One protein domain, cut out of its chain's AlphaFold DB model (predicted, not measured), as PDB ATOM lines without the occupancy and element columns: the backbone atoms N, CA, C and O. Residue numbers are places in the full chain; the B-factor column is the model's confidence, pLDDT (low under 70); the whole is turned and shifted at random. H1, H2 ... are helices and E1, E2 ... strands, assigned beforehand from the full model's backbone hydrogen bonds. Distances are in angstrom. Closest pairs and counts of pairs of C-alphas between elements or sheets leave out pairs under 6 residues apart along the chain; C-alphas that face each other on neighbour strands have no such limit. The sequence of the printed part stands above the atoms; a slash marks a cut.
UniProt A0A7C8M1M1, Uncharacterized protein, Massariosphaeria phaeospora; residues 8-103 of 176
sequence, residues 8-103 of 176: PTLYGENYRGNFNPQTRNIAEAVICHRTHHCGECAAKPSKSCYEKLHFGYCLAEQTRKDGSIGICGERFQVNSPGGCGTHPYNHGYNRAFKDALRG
ATOM      1  N   PRO A   8     120.307 153.102 189.445       87.56
ATOM      2  CA  PRO A   8     120.700 154.477 189.139       87.56
ATOM      3  C   PRO A   8     122.106 154.629 188.560       87.56
ATOM      4  O   PRO A   8     122.311 155.490 187.709       87.56
ATOM      5  N   THR A   9     123.067 153.841 189.034       87.50
ATOM      6  CA  THR A   9     124.451 153.895 188.547       87.50
ATOM      7  C   THR A   9     124.602 153.146 187.228       87.50
ATOM      8  O   THR A   9     125.249 153.650 186.316       87.50
ATOM      9  N   LEU A  10     123.930 152.002 187.069       87.06
ATOM     10  CA  LEU A  10     123.985 151.201 185.838       87.06
ATOM     11  C   LEU A  10     123.316 151.878 184.636       87.06
ATOM     12  O   LEU A  10     123.776 151.742 183.507       87.06
ATOM     13  N   TYR A  11     122.206 152.574 184.865       87.25
ATOM     14  CA  TYR A  11     121.408 153.189 183.800       87.25
ATOM     15  C   TYR A  11     121.637 154.701 183.670       87.25
ATOM     16  O   TYR A  11     121.141 155.317 182.724       87.25
ATOM     17  N   GLY A  12     122.370 155.302 184.610       85.44
ATOM     18  CA  GLY A  12     122.744 156.712 184.593       85.44
ATOM     19  C   GLY A  12     121.553 157.674 184.629       85.44
ATOM     20  O   GLY A  12     120.559 157.478 185.337       85.44
ATOM     21  N   GLU A  13     121.663 158.754 183.855       83.12
ATOM     22  CA  GLU A  13     120.694 159.861 183.831       83.12
ATOM     23  C   GLU A  13     119.289 159.422 183.403       83.12
ATOM     24  O   GLU A  13     118.299 159.903 183.959       83.12
ATOM     25  N   ASN A  14     119.196 158.421 182.520       78.12
ATOM     26  CA  ASN A  14     117.925 157.855 182.060       78.12
ATOM     27  C   ASN A  14     117.078 157.268 183.202       78.12
ATOM     28  O   ASN A  14     115.860 157.152 183.065       78.12
ATOM     29  N   TYR A  15     117.695 156.895 184.328       83.56
ATOM     30  CA  TYR A  15     116.992 156.360 185.496       83.56
ATOM     31  C   TYR A  15     116.716 157.397 186.584       83.56
ATOM     32  O   TYR A  15     115.680 157.329 187.256       83.56
ATOM     33  N   ARG A  16     117.640 158.347 186.774       80.06
ATOM     34  CA  ARG A  16     117.530 159.394 187.802       80.06
ATOM     35  C   ARG A  16     116.514 160.474 187.427       80.06
ATOM     36  O   ARG A  16     115.855 160.999 188.317       80.06
ATOM     37  N   GLY A  17     116.384 160.780 186.136       81.12
ATOM     38  CA  GLY A  17     115.436 161.763 185.619       81.12
ATOM     39  C   GLY A  17     114.058 161.173 185.299       81.12
ATOM     40  O   GLY A  17     113.469 160.422 186.080       81.12
ATOM     41  N   ASN A  18     113.539 161.518 184.118       83.69
ATOM     42  CA  ASN A  18     112.218 161.097 183.652       83.69
ATOM     43  C   ASN A  18     112.252 159.667 183.084       83.69
ATOM     44  O   ASN A  18     112.198 159.452 181.871       83.69
ATOM     45  N   PHE A  19     112.394 158.684 183.974       89.38
ATOM     46  CA  PHE A  19     112.461 157.277 183.593       89.38
ATOM     47  C   PHE A  19     111.204 156.851 182.828       89.38
ATOM     48  O   PHE A  19     110.105 156.839 183.384       89.38
ATOM     49  N   ASN A  20     111.382 156.428 181.576       91.62
ATOM     50  CA  ASN A  20     110.307 155.888 180.753       91.62
ATOM     51  C   ASN A  20     110.370 154.343 180.718       91.62
ATOM     52  O   ASN A  20     111.253 153.777 180.071       91.62
ATOM     53  N   PRO A  21     109.414 153.628 181.346       91.50
ATOM     54  CA  PRO A  21     109.361 152.160 181.332       91.50
ATOM     55  C   PRO A  21     109.116 151.548 179.941       91.50
ATOM     56  O   PRO A  21     109.224 150.334 179.753       91.50
ATOM     57  N   GLN A  22     108.707 152.365 178.967       90.88
ATOM     58  CA  GLN A  22     108.434 151.938 177.595       90.88
ATOM     59  C   GLN A  22     109.646 152.072 176.677       90.88
ATOM     60  O   GLN A  22     109.562 151.671 175.515       90.88
ATOM     61  N   THR A  23     110.769 152.589 177.173       92.69
ATOM     62  CA  THR A  23     112.019 152.602 176.419       92.69
ATOM     63  C   THR A  23     112.413 151.166 176.078       92.69
ATOM     64  O   THR A  23     112.553 150.307 176.949       92.69
ATOM     65  N   ARG A  24     112.523 150.885 174.779       93.62
ATOM     66  CA  ARG A  24     112.985 149.598 174.259       93.62
ATOM     67  C   ARG A  24     114.496 149.496 174.390       93.62
ATOM     68  O   ARG A  24     114.980 148.454 174.804       93.62
ATOM     69  N   ASN A  25     115.212 150.565 174.055       93.38
ATOM     70  CA  ASN A  25     116.665 150.587 174.104       93.38
ATOM     71  C   ASN A  25     117.154 151.881 174.763       93.38
ATOM     72  O   ASN A  25     116.850 152.967 174.270       93.38
ATOM     73  N   ILE A  26     117.884 151.772 175.878       92.31
ATOM     74  CA  ILE A  26     118.392 152.946 176.615       92.31
ATOM     75  C   ILE A  26     119.614 153.590 175.971       92.31
ATOM     76  O   ILE A  26     119.848 154.772 176.196       92.31
ATOM     77  N   ALA A  27     120.382 152.836 175.185       89.56
ATOM     78  CA  ALA A  27     121.575 153.345 174.520       89.56
ATOM     79  C   ALA A  27     121.205 154.258 173.344       89.56
ATOM     80  O   ALA A  27     121.871 155.262 173.113       89.56
ATOM     81  N   GLU A  28     120.124 153.921 172.635       88.31
ATOM     82  CA  GLU A  28     119.610 154.670 171.479       88.31
ATOM     83  C   GLU A  28     118.393 155.556 171.814       88.31
ATOM     84  O   GLU A  28     117.842 156.209 170.930       88.31
ATOM     85  N   ALA A  29     117.925 155.543 173.068       88.56
ATOM     86  CA  ALA A  29     116.700 156.215 173.522       88.56
ATOM     87  C   ALA A  29     115.434 155.863 172.701       88.56
ATOM     88  O   ALA A  29     114.497 156.655 172.584       88.56
ATOM     89  N   VAL A  30     115.372 154.649 172.143       90.88
ATOM     90  CA  VAL A  30     114.253 154.216 171.294       90.88
ATOM     91  C   VAL A  30     113.074 153.769 172.153       90.88
ATOM     92  O   VAL A  30     113.192 152.843 172.959       90.88
ATOM     93  N   ILE A  31     111.904 154.372 171.934       91.50
ATOM     94  CA  ILE A  31     110.650 154.022 172.614       91.50
ATOM     95  C   ILE A  31     109.965 152.855 171.897       91.50
ATOM     96  O   ILE A  31     109.935 152.770 170.670       91.50
ATOM     97  N   CYS A  32     109.389 151.931 172.662       87.38
ATOM     98  CA  CYS A  32     108.601 150.845 172.104       87.38
ATOM     99  C   CYS A  32     107.220 151.350 171.652       87.38
ATOM    100  O   CYS A  32     106.422 151.794 172.472       87.38
ATOM    101  N   HIS A  33     106.898 151.216 170.362       83.75
ATOM    102  CA  HIS A  33     105.571 151.578 169.836       83.75
ATOM    103  C   HIS A  33     104.442 150.669 170.343       83.75
ATOM    104  O   HIS A  33     103.276 151.058 170.326       83.75
ATOM    105  N   ARG A  34     104.768 149.443 170.771       80.94
ATOM    106  CA  ARG A  34     103.801 148.480 171.305       80.94
ATOM    107  C   ARG A  34     104.039 148.289 172.792       80.94
ATOM    108  O   ARG A  34     105.124 147.912 173.228       80.94
ATOM    109  N   THR A  35     103.002 148.527 173.585       78.06
ATOM    110  CA  THR A  35     103.069 148.304 175.026       78.06
ATOM    111  C   THR A  35     102.814 146.832 175.319       78.06
ATOM    112  O   THR A  35     101.693 146.346 175.239       78.06
ATOM    113  N   HIS A  36     103.880 146.101 175.638       79.81
ATOM    114  CA  HIS A  36     103.761 144.749 176.175       79.81
ATOM    115  C   HIS A  36     103.521 144.820 177.679       79.81
ATOM    116  O   HIS A  36     104.179 145.600 178.367       79.81
ATOM    117  N   HIS A  37     102.595 144.009 178.188       91.56
ATOM    118  CA  HIS A  37     102.404 143.858 179.625       91.56
ATOM    119  C   HIS A  37     103.623 143.192 180.274       91.56
ATOM    120  O   HIS A  37     104.333 142.390 179.666       91.56
ATOM    121  N   CYS A  38     103.859 143.539 181.533       93.44
ATOM    122  CA  CYS A  38     104.766 142.820 182.406       93.44
ATOM    123  C   CYS A  38     104.213 141.415 182.645       93.44
ATOM    124  O   CYS A  38     103.088 141.289 183.126       93.44
ATOM    125  N   GLY A  39     104.992 140.375 182.336       90.31
ATOM    126  CA  GLY A  39     104.565 138.989 182.551       90.31
ATOM    127  C   GLY A  39     104.306 138.662 184.024       90.31
ATOM    128  O   GLY A  39     103.433 137.858 184.318       90.31
ATOM    129  N   GLU A  40     105.009 139.330 184.945       92.69
ATOM    130  CA  GLU A  40     104.886 139.087 186.390       92.69
ATOM    131  C   GLU A  40     103.796 139.939 187.052       92.69
ATOM    132  O   GLU A  40     103.109 139.477 187.955       92.69
ATOM    133  N   CYS A  41     103.599 141.184 186.603       93.94
ATOM    134  CA  CYS A  41     102.554 142.058 187.155       93.94
ATOM    135  C   CYS A  41     101.215 141.973 186.415       93.94
ATOM    136  O   CYS A  41     100.252 142.578 186.873       93.94
ATOM    137  N   ALA A  42     101.177 141.350 185.233       93.31
ATOM    138  CA  ALA A  42     100.051 141.389 184.292       93.31
ATOM    139  C   ALA A  42      99.549 142.814 183.946       93.31
ATOM    140  O   ALA A  42      98.432 143.002 183.474       93.31
ATOM    141  N   ALA A  43     100.385 143.836 184.155       92.50
ATOM    142  CA  ALA A  43     100.055 145.250 183.986       92.50
ATOM    143  C   ALA A  43     101.052 145.947 183.050       92.50
ATOM    144  O   ALA A  43     102.062 145.366 182.646       92.50
ATOM    145  N   LYS A  44     100.776 147.200 182.664       92.81
ATOM    146  CA  LYS A  44     101.735 147.998 181.880       92.81
ATOM    147  C   LYS A  44     103.054 148.154 182.664       92.81
ATOM    148  O   LYS A  44     102.992 148.372 183.873       92.81
ATOM    149  N   PRO A  45     104.228 148.057 182.009       94.06
ATOM    150  CA  PRO A  45     105.510 148.241 182.674       94.06
ATOM    151  C   PRO A  45     105.580 149.597 183.374       94.06
ATOM    152  O   PRO A  45     105.229 150.628 182.802       94.06
ATOM    153  N   SER A  46     106.046 149.575 184.614       93.62
ATOM    154  CA  SER A  46     106.251 150.733 185.483       93.62
ATOM    155  C   SER A  46     107.701 150.757 185.962       93.62
ATOM    156  O   SER A  46     108.412 149.757 185.846       93.62
ATOM    157  N   LYS A  47     108.139 151.864 186.573       93.12
ATOM    158  CA  LYS A  47     109.460 151.942 187.219       93.12
ATOM    159  C   LYS A  47     109.665 150.830 188.255       93.12
ATOM    160  O   LYS A  47     110.700 150.169 188.254       93.12
ATOM    161  N   SER A  48     108.627 150.523 189.033       93.81
ATOM    162  CA  SER A  48     108.667 149.442 190.021       93.81
ATOM    163  C   SER A  48     108.909 148.053 189.418       93.81
ATOM    164  O   SER A  48     109.447 147.188 190.101       93.81
ATOM    165  N   CYS A  49     108.577 147.815 188.142       94.94
ATOM    166  CA  CYS A  49     108.918 146.553 187.475       94.94
ATOM    167  C   CYS A  49     110.432 146.396 187.262       94.94
ATOM    168  O   CYS A  49     110.925 145.274 187.242       94.94
ATOM    169  N   TYR A  50     111.172 147.496 187.107       93.94
ATOM    170  CA  TYR A  50     112.631 147.469 186.989       93.94
ATOM    171  C   TYR A  50     113.286 147.345 188.362       93.94
ATOM    172  O   TYR A  50     114.212 146.563 188.526       93.94
ATOM    173  N   GLU A  51     112.756 148.040 189.369       92.56
ATOM    174  CA  GLU A  51     113.214 147.918 190.762       92.56
ATOM    175  C   GLU A  51     113.029 146.499 191.311       92.56
ATOM    176  O   GLU A  51     113.848 146.027 192.095       92.56
ATOM    177  N   LYS A  52     111.975 145.804 190.868       93.81
ATOM    178  CA  LYS A  52     111.720 144.391 191.176       93.81
ATOM    179  C   LYS A  52     112.441 143.407 190.254       93.81
ATOM    180  O   LYS A  52     112.237 142.206 190.383       93.81
ATOM    181  N   LEU A  53     113.255 143.902 189.323       94.50
ATOM    182  CA  LEU A  53     113.967 143.098 188.332       94.50
ATOM    183  C   LEU A  53     113.055 142.208 187.469       94.50
ATOM    184  O   LEU A  53     113.494 141.169 187.003       94.50
ATOM    185  N   HIS A  54     111.809 142.596 187.188       95.38
ATOM    186  CA  HIS A  54     111.012 141.907 186.158       95.38
ATOM    187  C   HIS A  54     111.582 142.222 184.764       95.38
ATOM    188  O   HIS A  54     111.622 141.376 183.866       95.38
ATOM    189  N   PHE A  55     112.069 143.457 184.605       95.00
ATOM    190  CA  PHE A  55     112.769 143.946 183.423       95.00
ATOM    191  C   PHE A  55     114.153 144.487 183.778       95.00
ATOM    192  O   PHE A  55     114.382 144.988 184.878       95.00
ATOM    193  N   GLY A  56     115.056 144.432 182.804       94.56
ATOM    194  CA  GLY A  56     116.367 145.069 182.850       94.56
ATOM    195  C   GLY A  56     116.784 145.560 181.468       94.56
ATOM    196  O   GLY A  56     116.143 145.230 180.466       94.56
ATOM    197  N   TYR A  57     117.850 146.353 181.420       95.50
ATOM    198  CA  TYR A  57     118.508 146.728 180.168       95.50
ATOM    199  C   TYR A  57     119.822 145.987 180.028       95.50
ATOM    200  O   TYR A  57     120.544 145.799 181.009       95.50
ATOM    201  N   CYS A  58     120.113 145.526 178.815       95.19
ATOM    202  CA  CYS A  58     121.327 144.777 178.558       95.19
ATOM    203  C   CYS A  58     122.555 145.667 178.750       95.19
ATOM    204  O   CYS A  58     122.670 146.722 178.128       95.19
ATOM    205  N   LEU A  59     123.477 145.197 179.586       92.62
ATOM    206  CA  LEU A  59     124.722 145.889 179.916       92.62
ATOM    207  C   LEU A  59     125.926 145.337 179.144       92.62
ATOM    208  O   LEU A  59     127.055 145.706 179.436       92.62
ATOM    209  N   ALA A  60     125.702 144.414 178.206       92.69
ATOM    210  CA  ALA A  60     126.775 143.881 177.381       92.69
ATOM    211  C   ALA A  60     127.368 144.998 176.521       92.69
ATOM    212  O   ALA A  60     126.619 145.788 175.940       92.69
ATOM    213  N   GLU A  61     128.692 145.033 176.437       92.06
ATOM    214  CA  GLU A  61     129.404 145.907 175.515       92.06
ATOM    215  C   GLU A  61     129.103 145.503 174.071       92.06
ATOM    216  O   GLU A  61     129.026 144.322 173.726       92.06
ATOM    217  N   GLN A  62     128.904 146.501 173.225       91.19
ATOM    218  CA  GLN A  62     128.588 146.350 171.822       91.19
ATOM    219  C   GLN A  62     129.234 147.494 171.042       91.19
ATOM    220  O   GLN A  62     129.047 148.672 171.355       91.19
ATOM    221  N   THR A  63     129.954 147.139 169.981       91.06
ATOM    222  CA  THR A  63     130.476 148.112 169.021       91.06
ATOM    223  C   THR A  63     129.321 148.709 168.228       91.06
ATOM    224  O   THR A  63     128.506 147.995 167.629       91.06
ATOM    225  N   ARG A  64     129.230 150.033 168.237       85.12
ATOM    226  CA  ARG A  64     128.241 150.789 167.474       85.12
ATOM    227  C   ARG A  64     128.714 150.994 166.031       85.12
ATOM    228  O   ARG A  64     129.837 150.663 165.662       85.12
ATOM    229  N   LYS A  65     127.829 151.513 165.174       83.75
ATOM    230  CA  LYS A  65     128.101 151.683 163.729       83.75
ATOM    231  C   LYS A  65     129.214 152.691 163.429       83.75
ATOM    232  O   LYS A  65     129.843 152.607 162.384       83.75
ATOM    233  N   ASP A  66     129.416 153.634 164.334       86.00
ATOM    234  CA  ASP A  66     130.470 154.647 164.355       86.00
ATOM    235  C   ASP A  66     131.810 154.109 164.889       86.00
ATOM    236  O   ASP A  66     132.787 154.848 164.919       86.00
ATOM    237  N   GLY A  67     131.879 152.833 165.288       87.38
ATOM    238  CA  GLY A  67     133.094 152.199 165.809       87.38
ATOM    239  C   GLY A  67     133.334 152.425 167.304       87.38
ATOM    240  O   GLY A  67     134.238 151.808 167.861       87.38
ATOM    241  N   SER A  68     132.513 153.247 167.965       88.75
ATOM    242  CA  SER A  68     132.570 153.442 169.415       88.75
ATOM    243  C   SER A  68     132.085 152.201 170.172       88.75
ATOM    244  O   SER A  68     131.226 151.445 169.695       88.75
ATOM    245  N   ILE A  69     132.637 151.978 171.365       88.81
ATOM    246  CA  ILE A  69     132.175 150.932 172.279       88.81
ATOM    247  C   ILE A  69     131.082 151.538 173.161       88.81
ATOM    248  O   ILE A  69     131.268 152.565 173.806       88.81
ATOM    249  N   GLY A  70     129.908 150.915 173.176       89.88
ATOM    250  CA  GLY A  70     128.817 151.295 174.068       89.88
ATOM    251  C   GLY A  70     128.132 150.067 174.645       89.88
ATOM    252  O   GLY A  70     128.551 148.944 174.399       89.88
ATOM    253  N   ILE A  71     127.048 150.255 175.391       92.19
ATOM    254  CA  ILE A  71     126.204 149.130 175.813       92.19
ATOM    255  C   ILE A  71     125.148 148.793 174.767       92.19
ATOM    256  O   ILE A  71     124.641 149.673 174.070       92.19
ATOM    257  N   CYS A  72     124.753 147.522 174.733       93.88
ATOM    258  CA  CYS A  72     123.626 147.038 173.948       93.88
ATOM    259  C   CYS A  72     122.333 147.791 174.293       93.88
ATOM    260  O   CYS A  72     121.593 148.201 173.402       93.88
ATOM    261  N   GLY A  73     122.046 147.975 175.587       93.75
ATOM    262  CA  GLY A  73     120.931 148.791 176.069       93.75
ATOM    263  C   GLY A  73     119.531 148.230 175.802       93.75
ATOM    264  O   GLY A  73     118.554 148.853 176.214       93.75
ATOM    265  N   GLU A  74     119.399 147.073 175.148       95.12
ATOM    266  CA  GLU A  74     118.101 146.479 174.813       95.12
ATOM    267  C   GLU A  74     117.369 145.994 176.073       95.12
ATOM    268  O   GLU A  74     117.947 145.334 176.944       95.12
ATOM    269  N   ARG A  75     116.078 146.315 176.171       94.56
ATOM    270  CA  ARG A  75     115.203 145.887 177.262       94.56
ATOM    271  C   ARG A  75     114.916 144.399 177.157       94.56
ATOM    272  O   ARG A  75     114.461 143.917 176.124       94.56
ATOM    273  N   PHE A  76     115.038 143.692 178.272       94.81
ATOM    274  CA  PHE A  76     114.706 142.275 178.357       94.81
ATOM    275  C   PHE A  76     113.962 141.932 179.646       94.81
ATOM    276  O   PHE A  76     114.005 142.673 180.628       94.81
ATOM    277  N   GLN A  77     113.263 140.796 179.637       94.62
ATOM    278  CA  GLN A  77     112.674 140.219 180.847       94.62
ATOM    279  C   GLN A  77     113.741 139.420 181.585       94.62
ATOM    280  O   GLN A  77     114.272 138.454 181.029       94.62
ATOM    281  N   VAL A  78     114.039 139.777 182.833       94.62
ATOM    282  CA  VAL A  78     115.126 139.136 183.593       94.62
ATOM    283  C   VAL A  78     114.845 137.663 183.825       94.62
ATOM    284  O   VAL A  78     115.766 136.850 183.806       94.62
ATOM    285  N   ASN A  79     113.581 137.277 184.000       92.31
ATOM    286  CA  ASN A  79     113.242 135.876 184.199       92.31
ATOM    287  C   ASN A  79     113.290 135.041 182.902       92.31
ATOM    288  O   ASN A  79     113.370 133.817 182.970       92.31
ATOM    289  N   SER A  80     113.356 135.673 181.723       91.38
ATOM    290  CA  SER A  80     113.484 134.940 180.459       91.38
ATOM    291  C   SER A  80     114.762 134.079 180.423       91.38
ATOM    292  O   SER A  80     115.736 134.378 181.123       91.38
ATOM    293  N   PRO A  81     114.792 132.988 179.641       89.69
ATOM    294  CA  PRO A  81     116.000 132.180 179.470       89.69
ATOM    295  C   PRO A  81     117.008 132.803 178.486       89.69
ATOM    296  O   PRO A  81     118.188 132.468 178.538       89.69
ATOM    297  N   GLY A  82     116.567 133.702 177.599       90.25
ATOM    298  CA  GLY A  82     117.353 134.183 176.453       90.25
ATOM    299  C   GLY A  82     118.113 135.498 176.650       90.25
ATOM    300  O   GLY A  82     118.777 135.951 175.722       90.25
ATOM    301  N   GLY A  83     118.015 136.145 177.815       92.00
ATOM    302  CA  GLY A  83     118.560 137.496 178.001       92.00
ATOM    303  C   GLY A  83     117.867 138.496 177.073       92.00
ATOM    304  O   GLY A  83     116.653 138.423 176.884       92.00
ATOM    305  N   CYS A  84     118.619 139.408 176.452       94.19
ATOM    306  CA  CYS A  84     118.067 140.346 175.463       94.19
ATOM    307  C   CYS A  84     117.934 139.769 174.046       94.19
ATOM    308  O   CYS A  84     117.700 140.512 173.097       94.19
ATOM    309  N   GLY A  85     118.098 138.454 173.882       91.94
ATOM    310  CA  GLY A  85     118.049 137.765 172.592       91.94
ATOM    311  C   GLY A  85     119.388 137.776 171.859       91.94
ATOM    312  O   GLY A  85     119.828 136.728 171.400       91.94
ATOM    313  N   THR A  86     120.069 138.923 171.802       93.69
ATOM    314  CA  THR A  86     121.428 139.037 171.236       93.69
ATOM    315  C   THR A  86     122.521 138.634 172.225       93.69
ATOM    316  O   THR A  86     123.517 138.043 171.823       93.69
ATOM    317  N   HIS A  87     122.316 138.902 173.518       94.25
ATOM    318  CA  HIS A  87     123.269 138.600 174.588       94.25
ATOM    319  C   HIS A  87     122.653 137.621 175.598       94.25
ATOM    320  O   HIS A  87     122.047 138.047 176.595       94.25
ATOM    321  N   PRO A  88     122.756 136.305 175.337       93.38
ATOM    322  CA  PRO A  88     122.142 135.282 176.172       93.38
ATOM    323  C   PRO A  88     122.957 134.994 177.443       93.38
ATOM    324  O   PRO A  88     124.177 135.153 177.490       93.38
ATOM    325  N   TYR A  89     122.279 134.523 178.494       91.19
ATOM    326  CA  TYR A  89     122.894 134.276 179.810       91.19
ATOM    327  C   TYR A  89     123.926 133.145 179.830       91.19
ATOM    328  O   TYR A  89     124.814 133.120 180.687       91.19
ATOM    329  N   ASN A  90     123.785 132.173 178.929       88.62
ATOM    330  CA  ASN A  90     124.714 131.050 178.798       88.62
ATOM    331  C   ASN A  90     126.108 131.501 178.332       88.62
ATOM    332  O   ASN A  90     127.073 130.798 178.598       88.62
ATOM    333  N   HIS A  91     126.222 132.682 177.718       88.12
ATOM    334  CA  HIS A  91     127.493 133.300 177.327       88.12
ATOM    335  C   HIS A  91     128.042 134.252 178.409       88.12
ATOM    336  O   HIS A  91     128.998 134.978 178.174       88.12
ATOM    337  N   GLY A  92     127.437 134.278 179.604       88.56
ATOM    338  CA  GLY A  92     127.902 135.078 180.743       88.56
ATOM    339  C   GLY A  92     127.306 136.486 180.840       88.56
ATOM    340  O   GLY A  92     127.362 137.094 181.909       88.56
ATOM    341  N   TYR A  93     126.653 136.982 179.788       92.69
ATOM    342  CA  TYR A  93     126.057 138.318 179.788       92.69
ATOM    343  C   TYR A  93     124.908 138.458 180.785       92.69
ATOM    344  O   TYR A  93     124.116 137.536 180.988       92.69
ATOM    345  N   ASN A  94     124.779 139.653 181.370       92.38
ATOM    346  CA  ASN A  94     123.660 140.050 182.233       92.38
ATOM    347  C   ASN A  94     123.413 139.112 183.439       92.38
ATOM    348  O   ASN A  94     122.345 139.175 184.054       92.38
ATOM    349  N   ARG A  95     124.373 138.249 183.810       91.50
ATOM    350  CA  ARG A  95     124.231 137.310 184.938       91.50
ATOM    351  C   ARG A  95     123.965 138.011 186.266       91.50
ATOM    352  O   ARG A  95     123.167 137.506 187.051       91.50
ATOM    353  N   ALA A  96     124.516 139.212 186.440       90.62
ATOM    354  CA  ALA A  96     124.287 140.058 187.608       90.62
ATOM    355  C   ALA A  96     122.793 140.232 187.938       90.62
ATOM    356  O   ALA A  96     122.420 140.183 189.105       90.62
ATOM    357  N   PHE A  97     121.916 140.338 186.931       93.31
ATOM    358  CA  PHE A  97     120.470 140.448 187.149       93.31
ATOM    359  C   PHE A  97     119.846 139.158 187.699       93.31
ATOM    360  O   PHE A  97     119.008 139.212 188.596       93.31
ATOM    361  N   LYS A  98     120.258 137.987 187.192       91.62
ATOM    362  CA  LYS A  98     119.786 136.683 187.693       91.62
ATOM    363  C   LYS A  98     120.305 136.411 189.101       91.62
ATOM    364  O   LYS A  98     119.575 135.857 189.920       91.62
ATOM    365  N   ASP A  99     121.552 136.775 189.369       90.94
ATOM    366  CA  ASP A  99     122.172 136.588 190.678       90.94
ATOM    367  C   ASP A  99     121.522 137.494 191.727       90.94
ATOM    368  O   ASP A  99     121.126 137.003 192.784       90.94
ATOM    369  N   ALA A 100     121.277 138.760 191.384       91.62
ATOM    370  CA  ALA A 100     120.527 139.697 192.215       91.62
ATOM    371  C   ALA A 100     119.106 139.200 192.517       91.62
ATOM    372  O   ALA A 100     118.685 139.209 193.673       91.62
ATOM    373  N   LEU A 101     118.386 138.675 191.516       90.81
ATOM    374  CA  LEU A 101     117.045 138.102 191.698       90.81
ATOM    375  C   LEU A 101     117.047 136.870 192.624       90.81
ATOM    376  O   LEU A 101     116.073 136.617 193.325       90.81
ATOM    377  N   ARG A 102     118.162 136.130 192.677       90.06
ATOM    378  CA  ARG A 102     118.387 135.008 193.608       90.06
ATOM    379  C   ARG A 102     118.889 135.452 194.988       90.06
ATOM    380  O   ARG A 102     119.195 134.595 195.813       90.06
ATOM    381  N   GLY A 103     119.028 136.755 195.232       86.94
ATOM    382  CA  GLY A 103     119.570 137.303 196.476       86.94
ATOM    383  C   GLY A 103     121.079 137.104 196.646       86.94
ATOM    384  O   GLY A 103     121.606 137.318 197.738       86.94
TER     385      GLY A 103
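AT A GLANCE: This is residues 8 to 103 of the 176 residues of an uncharacterized protein of Massariosphaeria phaeospora (UniProt A0A7C8M1M1). Little regular structure: a loop-rich body round a short strand pair, E2 and E5, with E1, H3 and H4 around it; hairpin E3 and E4 makes one end of the long axis, the loop at Ala 42 the other. The 96 printed residues run H1, H2, E1, H3, E2, E3, E4, E5, H4, class mixed, 35 in named elements. It is compact, with a radius of gyration of the C-alphas of 13.0 A and spans of 39 by 30 by 25 A.

HOW THE PARTS SIT: Start at H1, residues 8 to 11, close to but not clearly touching H2, residues 13 to 16; their closest C-alphas, Pro 8 and Tyr 15, are 5.5 A apart. E1, residues 23 to 25, pairs with no named strand. Find E2, residues 55 to 57, antiparallel to E5, residues 75 to 77; N 56 and O 76 are 3.0 A apart, within hydrogen-bond range. In hairpin E3, residues 61 to 63, and E4, residues 69 to 71, antiparallel, N 62 and O 70 are 2.7 A apart. In H3, residues 47 to 51, and H4, residues 95 to 101, every O i to N i+4 pair is within hydrogen-bond range.

IN THESE COORDINATES: Find C-alpha 8 at (120.700, 154.477, 189.139), where H1 begins. H4, 9.9 A long from first to last C-alpha, ends at C-alpha 101, (117.045, 138.102, 191.698).

THE WHOLE: The farthest C-alphas, Ala 42 and Gly 67, are 39.4 A apart. Links E1 to H3 and E5 to H4 are long. The printed part has no cut, and no printed residue is under 70 in pLDDT.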